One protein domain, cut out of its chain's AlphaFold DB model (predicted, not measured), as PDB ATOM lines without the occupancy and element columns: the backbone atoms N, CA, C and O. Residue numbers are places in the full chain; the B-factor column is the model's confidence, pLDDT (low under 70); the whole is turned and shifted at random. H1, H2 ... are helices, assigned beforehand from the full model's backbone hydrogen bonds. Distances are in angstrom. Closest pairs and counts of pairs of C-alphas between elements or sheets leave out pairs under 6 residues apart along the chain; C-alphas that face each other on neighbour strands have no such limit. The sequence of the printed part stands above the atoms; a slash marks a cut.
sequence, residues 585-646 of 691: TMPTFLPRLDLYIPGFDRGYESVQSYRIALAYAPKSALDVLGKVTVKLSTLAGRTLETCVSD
ATOM      1  N   THR A 585      91.397 -74.435 -56.261       84.19
ATOM      2  CA  THR A 585      90.562 -73.424 -55.617       84.19
ATOM      3  C   THR A 585      89.194 -73.420 -56.296       84.19
ATOM      4  O   THR A 585      89.083 -73.554 -57.513       84.19
ATOM      5  N   MET A 586      88.139 -73.272 -55.505       81.88
ATOM      6  CA  MET A 586      86.740 -73.283 -55.931       81.88
ATOM      7  C   MET A 586      86.126 -71.894 -55.684       81.88
ATOM      8  O   MET A 586      85.303 -71.720 -54.780       81.88
ATOM      9  N   PRO A 587      86.534 -70.860 -56.444       72.75
ATOM     10  CA  PRO A 587      86.202 -69.468 -56.144       72.75
ATOM     11  C   PRO A 587      84.709 -69.146 -56.253       72.75
ATOM     12  O   PRO A 587      84.268 -68.172 -55.644       72.75
ATOM     13  N   THR A 588      83.957 -69.935 -57.020       71.38
ATOM     14  CA  THR A 588      82.543 -69.710 -57.348       71.38
ATOM     15  C   THR A 588      81.572 -70.411 -56.408       71.38
ATOM     16  O   THR A 588      80.379 -70.132 -56.469       71.38
ATOM     17  N   PHE A 589      82.044 -71.336 -55.568       64.12
ATOM     18  CA  PHE A 589      81.139 -72.320 -54.978       64.12
ATOM     19  C   PHE A 589      80.543 -71.904 -53.633       64.12
ATOM     20  O   PHE A 589      79.535 -72.481 -53.239       64.12
ATOM     21  N   LEU A 590      81.124 -70.932 -52.917       63.66
ATOM     22  CA  LEU A 590      80.688 -70.613 -51.554       63.66
ATOM     23  C   LEU A 590      80.706 -69.112 -51.223       63.66
ATOM     24  O   LEU A 590      81.611 -68.398 -51.668       63.66
ATOM     25  N   PRO A 591      79.756 -68.628 -50.389       59.22
ATOM     26  CA  PRO A 591      79.950 -67.385 -49.644       59.22
ATOM     27  C   PRO A 591      81.244 -67.506 -48.828       59.22
ATOM     28  O   PRO A 591      81.599 -68.610 -48.425       59.22
ATOM     29  N   ARG A 592      81.972 -66.397 -48.644       65.88
ATOM     30  CA  ARG A 592      83.342 -66.338 -48.092       65.88
ATOM     31  C   ARG A 592      83.521 -67.148 -46.790       65.88
ATOM     32  O   ARG A 592      83.413 -66.582 -45.709       65.88
ATOM     33  N   LEU A 593      83.784 -68.460 -46.885       65.12
ATOM     34  CA  LEU A 593      83.972 -69.367 -45.740       65.12
ATOM     35  C   LEU A 593      85.093 -68.887 -44.819       65.12
ATOM     36  O   LEU A 593      85.000 -69.032 -43.603       65.12
ATOM     37  N   ASP A 594      86.113 -68.289 -45.427       61.97
ATOM     38  CA  ASP A 594      87.261 -67.656 -44.793       61.97
ATOM     39  C   ASP A 594      86.871 -66.562 -43.790       61.97
ATOM     40  O   ASP A 594      87.601 -66.322 -42.835       61.97
ATOM     41  N   LEU A 595      85.701 -65.933 -43.959       61.56
ATOM     42  CA  LEU A 595      85.176 -64.961 -42.996       61.56
ATOM     43  C   LEU A 595      84.466 -65.605 -41.802       61.56
ATOM     44  O   LEU A 595      84.266 -64.938 -40.791       61.56
ATOM     45  N   TYR A 596      84.054 -66.869 -41.913       66.88
ATOM     46  CA  TYR A 596      83.228 -67.531 -40.900       66.88
ATOM     47  C   TYR A 596      84.014 -68.521 -40.049       66.88
ATOM     48  O   TYR A 596      83.706 -68.690 -38.871       66.88
ATOM     49  N   ILE A 597      84.998 -69.205 -40.635       75.81
ATOM     50  CA  ILE A 597      85.769 -70.241 -39.951       75.81
ATOM     51  C   ILE A 597      87.251 -69.956 -40.197       75.81
ATOM     52  O   ILE A 597      87.735 -70.174 -41.311       75.81
ATOM     53  N   PRO A 598      87.993 -69.476 -39.181       75.19
ATOM     54  CA  PRO A 598      89.426 -69.256 -39.306       75.19
ATOM     55  C   PRO A 598      90.134 -70.504 -39.853       75.19
ATOM     56  O   PRO A 598      89.807 -71.629 -39.478       75.19
ATOM     57  N   GLY A 599      91.084 -70.298 -40.768       76.88
ATOM     58  CA  GLY A 599      91.863 -71.360 -41.417       76.88
ATOM     59  C   GLY A 599      91.144 -72.150 -42.510       76.88
ATOM     60  O   GLY A 599      91.787 -72.979 -43.151       76.88
ATOM     61  N   PHE A 600      89.859 -71.891 -42.760       82.44
ATOM     62  CA  PHE A 600      89.201 -72.367 -43.971       82.44
ATOM     63  C   PHE A 600      89.451 -71.389 -45.113       82.44
ATOM     64  O   PHE A 600      89.469 -70.175 -44.925       82.44
ATOM     65  N   ASP A 601      89.629 -71.927 -46.312       84.38
ATOM     66  CA  ASP A 601      89.808 -71.152 -47.529       84.38
ATOM     67  C   ASP A 601      88.787 -71.580 -48.597       84.38
ATOM     68  O   ASP A 601      87.783 -72.245 -48.325       84.38
ATOM     69  N   ARG A 602      89.015 -71.152 -49.841       84.69
ATOM     70  CA  ARG A 602      88.223 -71.602 -50.997       84.69
ATOM     71  C   ARG A 602      88.798 -72.862 -51.638       84.69
ATOM     72  O   ARG A 602      88.463 -73.166 -52.778       84.69
ATOM     73  N   GLY A 603      89.707 -73.553 -50.967       88.50
ATOM     74  CA  GLY A 603      90.304 -74.792 -51.423       88.50
ATOM     75  C   GLY A 603      89.322 -75.954 -51.350       88.50
ATOM     76  O   GLY A 603      88.304 -75.919 -50.650       88.50
ATOM     77  N   TYR A 604      89.650 -77.011 -52.087       89.31
ATOM     78  CA  TYR A 604      88.855 -78.233 -52.154       89.31
ATOM     79  C   TYR A 604      88.473 -78.776 -50.762       89.31
ATOM     80  O   TYR A 604      87.308 -79.076 -50.521       89.31
ATOM     81  N   GLU A 605      89.416 -78.862 -49.820       90.69
ATOM     82  CA  GLU A 605      89.179 -79.491 -48.508       90.69
ATOM     83  C   GLU A 605      88.177 -78.712 -47.644       90.69
ATOM     84  O   GLU A 605      87.272 -79.310 -47.054       90.69
ATOM     85  N   SER A 606      88.281 -77.380 -47.619       89.56
ATOM     86  CA  SER A 606      87.340 -76.505 -46.910       89.56
ATOM     87  C   SER A 606      85.937 -76.582 -47.508       89.56
ATOM     88  O   SER A 606      84.953 -76.717 -46.777       89.56
ATOM     89  N   VAL A 607      85.842 -76.586 -48.840       90.12
ATOM     90  CA  VAL A 607      84.564 -76.702 -49.555       90.12
ATOM     91  C   VAL A 607      83.907 -78.052 -49.286       90.12
ATOM     92  O   VAL A 607      82.716 -78.106 -48.993       90.12
ATOM     93  N   GLN A 608      84.664 -79.149 -49.338       92.31
ATOM     94  CA  GLN A 608      84.115 -80.479 -49.074       92.31
ATOM     95  C   GLN A 608      83.696 -80.652 -47.613       92.31
ATOM     96  O   GLN A 608      82.628 -81.199 -47.349       92.31
ATOM     97  N   SER A 609      84.466 -80.116 -46.667       93.06
ATOM     98  CA  SER A 609      84.090 -80.111 -45.247       93.06
ATOM     99  C   SER A 609      82.762 -79.377 -45.023       93.06
ATOM    100  O   SER A 609      81.881 -79.868 -44.316       93.06
ATOM    101  N   TYR A 610      82.564 -78.239 -45.700       91.88
ATOM    102  CA  TYR A 610      81.280 -77.541 -45.704       91.88
ATOM    103  C   TYR A 610      80.154 -78.377 -46.311       91.88
ATOM    104  O   TYR A 610      79.061 -78.409 -45.754       91.88
ATOM    105  N   ARG A 611      80.404 -79.102 -47.406       91.88
ATOM    106  CA  ARG A 611      79.396 -79.982 -48.015       91.88
ATOM    107  C   ARG A 611      78.973 -81.118 -47.083       91.88
ATOM    108  O   ARG A 611      77.781 -81.411 -47.020       91.88
ATOM    109  N   ILE A 612      79.903 -81.699 -46.325       94.81
ATOM    110  CA  ILE A 612      79.597 -82.715 -45.302       94.81
ATOM    111  C   ILE A 612      78.703 -82.109 -44.211       94.81
ATOM    112  O   ILE A 612      77.656 -82.667 -43.876       94.81
ATOM    113  N   ALA A 613      79.059 -80.928 -43.703       94.25
ATOM    114  CA  ALA A 613      78.254 -80.231 -42.702       94.25
ATOM    115  C   ALA A 613      76.869 -79.821 -43.239       94.25
ATOM    116  O   ALA A 613      75.871 -79.934 -42.528       94.25
ATOM    117  N   LEU A 614      76.790 -79.401 -44.504       92.12
ATOM    118  CA  LEU A 614      75.547 -79.051 -45.191       92.12
ATOM    119  C   LEU A 614      74.644 -80.268 -45.369       92.12
ATOM    120  O   LEU A 614      73.440 -80.174 -45.144       92.12
ATOM    121  N   ALA A 615      75.219 -81.419 -45.720       92.50
ATOM    122  CA  ALA A 615      74.484 -82.672 -45.801       92.50
ATOM    123  C   ALA A 615      73.910 -83.074 -44.437       92.50
ATOM    124  O   ALA A 615      72.804 -83.609 -44.395       92.50
ATOM    125  N   TYR A 616      74.624 -82.792 -43.343       94.31
ATOM    126  CA  TYR A 616      74.184 -83.065 -41.976       94.31
ATOM    127  C   TYR A 616      73.082 -82.104 -41.504       94.31
ATOM    128  O   TYR A 616      71.989 -82.560 -41.150       94.31
ATOM    129  N   ALA A 617      73.348 -80.795 -41.530       92.75
ATOM    130  CA  ALA A 617      72.479 -79.745 -41.005       92.75
ATOM    131  C   ALA A 617      72.353 -78.576 -42.004       92.75
ATOM    132  O   ALA A 617      73.010 -77.546 -41.836       92.75
ATOM    133  N   PRO A 618      71.474 -78.677 -43.022       91.38
ATOM    134  CA  PRO A 618      71.416 -77.716 -44.128       91.38
ATOM    135  C   PRO A 618      71.253 -76.249 -43.709       91.38
ATOM    136  O   PRO A 618      71.780 -75.354 -44.360       91.38
ATOM    137  N   LYS A 619      70.529 -75.995 -42.610       90.00
ATOM    138  CA  LYS A 619      70.228 -74.641 -42.117       90.00
ATOM    139  C   LYS A 619      71.316 -74.048 -41.215       90.00
ATOM    140  O   LYS A 619      71.340 -72.838 -41.032       90.00
ATOM    141  N   SER A 620      72.186 -74.875 -40.639       90.50
ATOM    142  CA  SER A 620      73.191 -74.462 -39.645       90.50
ATOM    143  C   SER A 620      74.581 -75.026 -39.943       90.50
ATOM    144  O   SER A 620      75.428 -75.103 -39.059       90.50
ATOM    145  N   ALA A 621      74.838 -75.398 -41.198       88.94
ATOM    146  CA  ALA A 621      76.062 -76.066 -41.628       88.94
ATOM    147  C   ALA A 621      77.338 -75.329 -41.196       88.94
ATOM    148  O   ALA A 621      78.251 -75.954 -40.667       88.94
ATOM    149  N   LEU A 622      77.379 -74.001 -41.375       87.44
ATOM    150  CA  LEU A 622      78.520 -73.168 -40.974       87.44
ATOM    151  C   LEU A 622      78.738 -73.178 -39.460       87.44
ATOM    152  O   LEU A 622      79.866 -73.339 -39.013       87.44
ATOM    153  N   ASP A 623      77.665 -73.044 -38.681       89.81
ATOM    154  CA  ASP A 623      77.725 -73.039 -37.217       89.81
ATOM    155  C   ASP A 623      78.191 -74.399 -36.675       89.81
ATOM    156  O   ASP A 623      79.102 -74.469 -35.851       89.81
ATOM    157  N   VAL A 624      77.634 -75.498 -37.196       91.06
ATOM    158  CA  VAL A 624      78.042 -76.854 -36.802       91.06
ATOM    159  C   VAL A 624      79.499 -77.113 -37.182       91.06
ATOM    160  O   VAL A 624      80.270 -77.592 -36.351       91.06
ATOM    161  N   LEU A 625      79.906 -76.768 -38.407       90.81
ATOM    162  CA  LEU A 625      81.283 -76.949 -38.861       90.81
ATOM    163  C   LEU A 625      82.273 -76.097 -38.057       90.81
ATOM    164  O   LEU A 625      83.331 -76.597 -37.674       90.81
ATOM    165  N   GLY A 626      81.920 -74.846 -37.757       88.88
ATOM    166  CA  GLY A 626      82.709 -73.961 -36.905       88.88
ATOM    167  C   GLY A 626      82.901 -74.559 -35.511       88.88
ATOM    168  O   GLY A 626      84.035 -74.717 -35.065       88.88
ATOM    169  N   LYS A 627      81.817 -75.004 -34.862       90.50
ATOM    170  CA  LYS A 627      81.859 -75.654 -33.539       90.50
ATOM    171  C   LYS A 627      82.712 -76.920 -33.526       90.50
ATOM    172  O   LYS A 627      83.508 -77.106 -32.607       90.50
ATOM    173  N   VAL A 628      82.570 -77.775 -34.541       89.94
ATOM    174  CA  VAL A 628      83.390 -78.988 -34.694       89.94
ATOM    175  C   VAL A 628      84.864 -78.621 -34.832       89.94
ATOM    176  O   VAL A 628      85.699 -79.181 -34.126       89.94
ATOM    177  N   THR A 629      85.178 -77.653 -35.693       87.50
ATOM    178  CA  THR A 629      86.556 -77.224 -35.959       87.50
ATOM    179  C   THR A 629      87.201 -76.632 -34.706       87.50
ATOM    180  O   THR A 629      88.275 -77.079 -34.313       87.50
ATOM    181  N   VAL A 630      86.523 -75.704 -34.020       87.19
ATOM    182  CA  VAL A 630      87.025 -75.103 -32.774       87.19
ATOM    183  C   VAL A 630      87.249 -76.170 -31.708       87.19
ATOM    184  O   VAL A 630      88.338 -76.245 -31.142       87.19
ATOM    185  N   LYS A 631      86.262 -77.045 -31.464       88.50
ATOM    186  CA  LYS A 631      86.374 -78.078 -30.424       88.50
ATOM    187  C   LYS A 631      87.491 -79.079 -30.743       88.50
ATOM    188  O   LYS A 631      88.210 -79.471 -29.828       88.50
ATOM    189  N   LEU A 632      87.702 -79.443 -32.013       85.69
ATOM    190  CA  LEU A 632      88.840 -80.276 -32.425       85.69
ATOM    191  C   LEU A 632      90.187 -79.587 -32.213       85.69
ATOM    192  O   LEU A 632      91.105 -80.223 -31.700       85.69
ATOM    193  N   SER A 633      90.313 -78.308 -32.569       81.75
ATOM    194  CA  SER A 633      91.540 -77.546 -32.322       81.75
ATOM    195  C   SER A 633      91.861 -77.486 -30.826       81.75
ATOM    196  O   SER A 633      92.970 -77.831 -30.418       81.75
ATOM    197  N   THR A 634      90.868 -77.167 -29.988       84.81
ATOM    198  CA  THR A 634      91.029 -77.168 -28.526       84.81
ATOM    199  C   THR A 634      91.464 -78.536 -28.004       84.81
ATOM    200  O   THR A 634      92.395 -78.621 -27.206       84.81
ATOM    201  N   LEU A 635      90.827 -79.616 -28.467       79.31
ATOM    202  CA  LEU A 635      91.151 -80.977 -28.040       79.31
ATOM    203  C   LEU A 635      92.545 -81.432 -28.487       79.31
ATOM    204  O   LEU A 635      93.208 -82.159 -27.754       79.31
ATOM    205  N   ALA A 636      93.010 -80.984 -29.652       71.88
ATOM    206  CA  ALA A 636      94.351 -81.285 -30.144       71.88
ATOM    207  C   ALA A 636      95.457 -80.527 -29.384       71.88
ATOM    208  O   ALA A 636      96.635 -80.732 -29.676       71.88
ATOM    209  N   GLY A 637      95.104 -79.620 -28.461       72.62
ATOM    210  CA  GLY A 637      96.064 -78.723 -27.814       72.62
ATOM    211  C   GLY A 637      96.778 -77.809 -28.815       72.62
ATOM    212  O   GLY A 637      97.866 -77.312 -28.540       72.62
ATOM    213  N   ARG A 638      96.191 -77.619 -30.003       65.06
ATOM    214  CA  ARG A 638      96.735 -76.783 -31.071       65.06
ATOM    215  C   ARG A 638      95.787 -75.621 -31.271       65.06
ATOM    216  O   ARG A 638      94.608 -75.821 -31.559       65.06
ATOM    217  N   THR A 639      96.286 -74.398 -31.148       55.97
ATOM    218  CA  THR A 639      95.506 -73.270 -31.643       55.97
ATOM    219  C   THR A 639      95.398 -73.414 -33.157       55.97
ATOM    220  O   THR A 639      96.322 -73.861 -33.833       55.97
ATOM    221  N   LEU A 640      94.246 -73.055 -33.710       55.56
ATOM    222  CA  LEU A 640      94.058 -73.022 -35.156       55.56
ATOM    223  C   LEU A 640      95.132 -72.118 -35.808       55.56
ATOM    224  O   LEU A 640      95.651 -72.412 -36.884       55.56
ATOM    225  N   GLU A 641      95.578 -71.109 -35.052       51.38
ATOM    226  CA  GLU A 641      96.751 -70.290 -35.326       51.38
ATOM    227  C   GLU A 641      98.058 -71.069 -35.458       51.38
ATOM    228  O   GLU A 641      98.767 -70.765 -36.393       51.38
ATOM    229  N   THR A 642      98.441 -72.058 -34.640       53.69
ATOM    230  CA  THR A 642      99.753 -72.721 -34.845       53.69
ATOM    231  C   THR A 642      99.826 -73.465 -36.179       53.69
ATOM    232  O   THR A 642     100.852 -73.428 -36.852       53.69
ATOM    233  N   CYS A 643      98.717 -74.051 -36.630       53.50
ATOM    234  CA  CYS A 643      98.662 -74.764 -37.908       53.50
ATOM    235  C   CYS A 643      98.484 -73.827 -39.121       53.50
ATOM    236  O   CYS A 643      99.067 -74.082 -40.179       53.50
ATOM    237  N   VAL A 644      97.736 -72.724 -38.978       50.19
ATOM    238  CA  VAL A 644      97.616 -71.685 -40.021       50.19
ATOM    239  C   VAL A 644      98.880 -70.828 -40.083       50.19
ATOM    240  O   VAL A 644      99.371 -70.566 -41.170       50.19
ATOM    241  N   SER A 645      99.459 -70.452 -38.944       46.22
ATOM    242  CA  SER A 645     100.651 -69.609 -38.798       46.22
ATOM    243  C   SER A 645     101.885 -70.239 -39.423       46.22
ATOM    244  O   SER A 645     102.651 -69.512 -40.029       46.22
ATOM    245  N   ASP A 646     102.084 -71.556 -39.376       44.19
ATOM    246  CA  ASP A 646     103.251 -72.164 -40.035       44.19
ATOM    247  C   ASP A 646     103.158 -72.114 -41.569       44.19
ATOM    248  O   ASP A 646     104.163 -71.931 -42.263       44.19
TER     249      ASP A 646
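Overview. This is residues 585 to 646 of the 691 residues of a protein of Chlamydomonas eustigma (UniProt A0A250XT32). Three helices trace a U: the long H2 is its base, H1 makes one arm, meeting H2 at a steep corner near their linked ends, and the short H3 makes the other arm at the far end of H2. The long stretch of residues 585 to 603, before H1, has no named element and loops into the space between the two arms. The printed part has 62 residues with three named helices, in the order H1, H2, H3, and no named strand; the class is all helix. The whole is compact, with a radius of gyration of the C-alphas of 11.6 A, and it spans 30 by 24 by 16 A.

Along the chain. Start at C-alpha 585, at (90.562, -73.424, -55.617), and read on through residues 585 to 603, whose C-alphas lie 5 to 17 A from the mean of all C-alphas. Find C-alpha 604 at (88.855, -78.233, -52.154); from there H1, residues 604 to 616, runs 18.5 A from first to last C-alpha. Next look for C-alpha 621 at (76.062, -76.066, -41.628), where H2, residues 621 to 635, begins; it is the longest helix, 20.9 A from first to last C-alpha. H3, residues 640 to 646, ends at C-alpha 646, at (103.251, -72.164, -40.035), and is 10.4 A long.

Arrangement. Look first at H1 and H2, which touch, with 11 pairs of C-alphas within 8 A. Their closest C-alphas are those of Leu 614 and Ala 621, 4.7 A apart, and H2 touches H1 with residues 621 to 625 alone. They run opposite ways at a steep tilt of 67 degrees, only just short of about perpendicular. At H2 and H3 you find two helices close but not clearly touching, with the C-alphas of Ser 633 and Leu 640 as their closest, 5.9 A apart. Their lines are about perpendicular, but only just, at 73 degrees. H1 and H3 are apart. In H1, H2 and H3 every backbone O i to N i+4 pair is within hydrogen-bond range.

Size, cuts and confidence. The two C-alphas farthest apart are those of Thr 588 and Gly 637, at 33.7 A, while the first and last printed C-alphas, of Thr 585 and Asp 646, are 20.1 A apart. The printed part has no cut. The links H1 to H2 and H2 to H3 are tight, each with 4 residues between the helices. Read the B-factor column for the model's confidence: the mean pLDDT of the printed part is 78.7, and it is under 70 at residues 589 to 596 and 638 to 646. The mean pLDDT of H3 is 51.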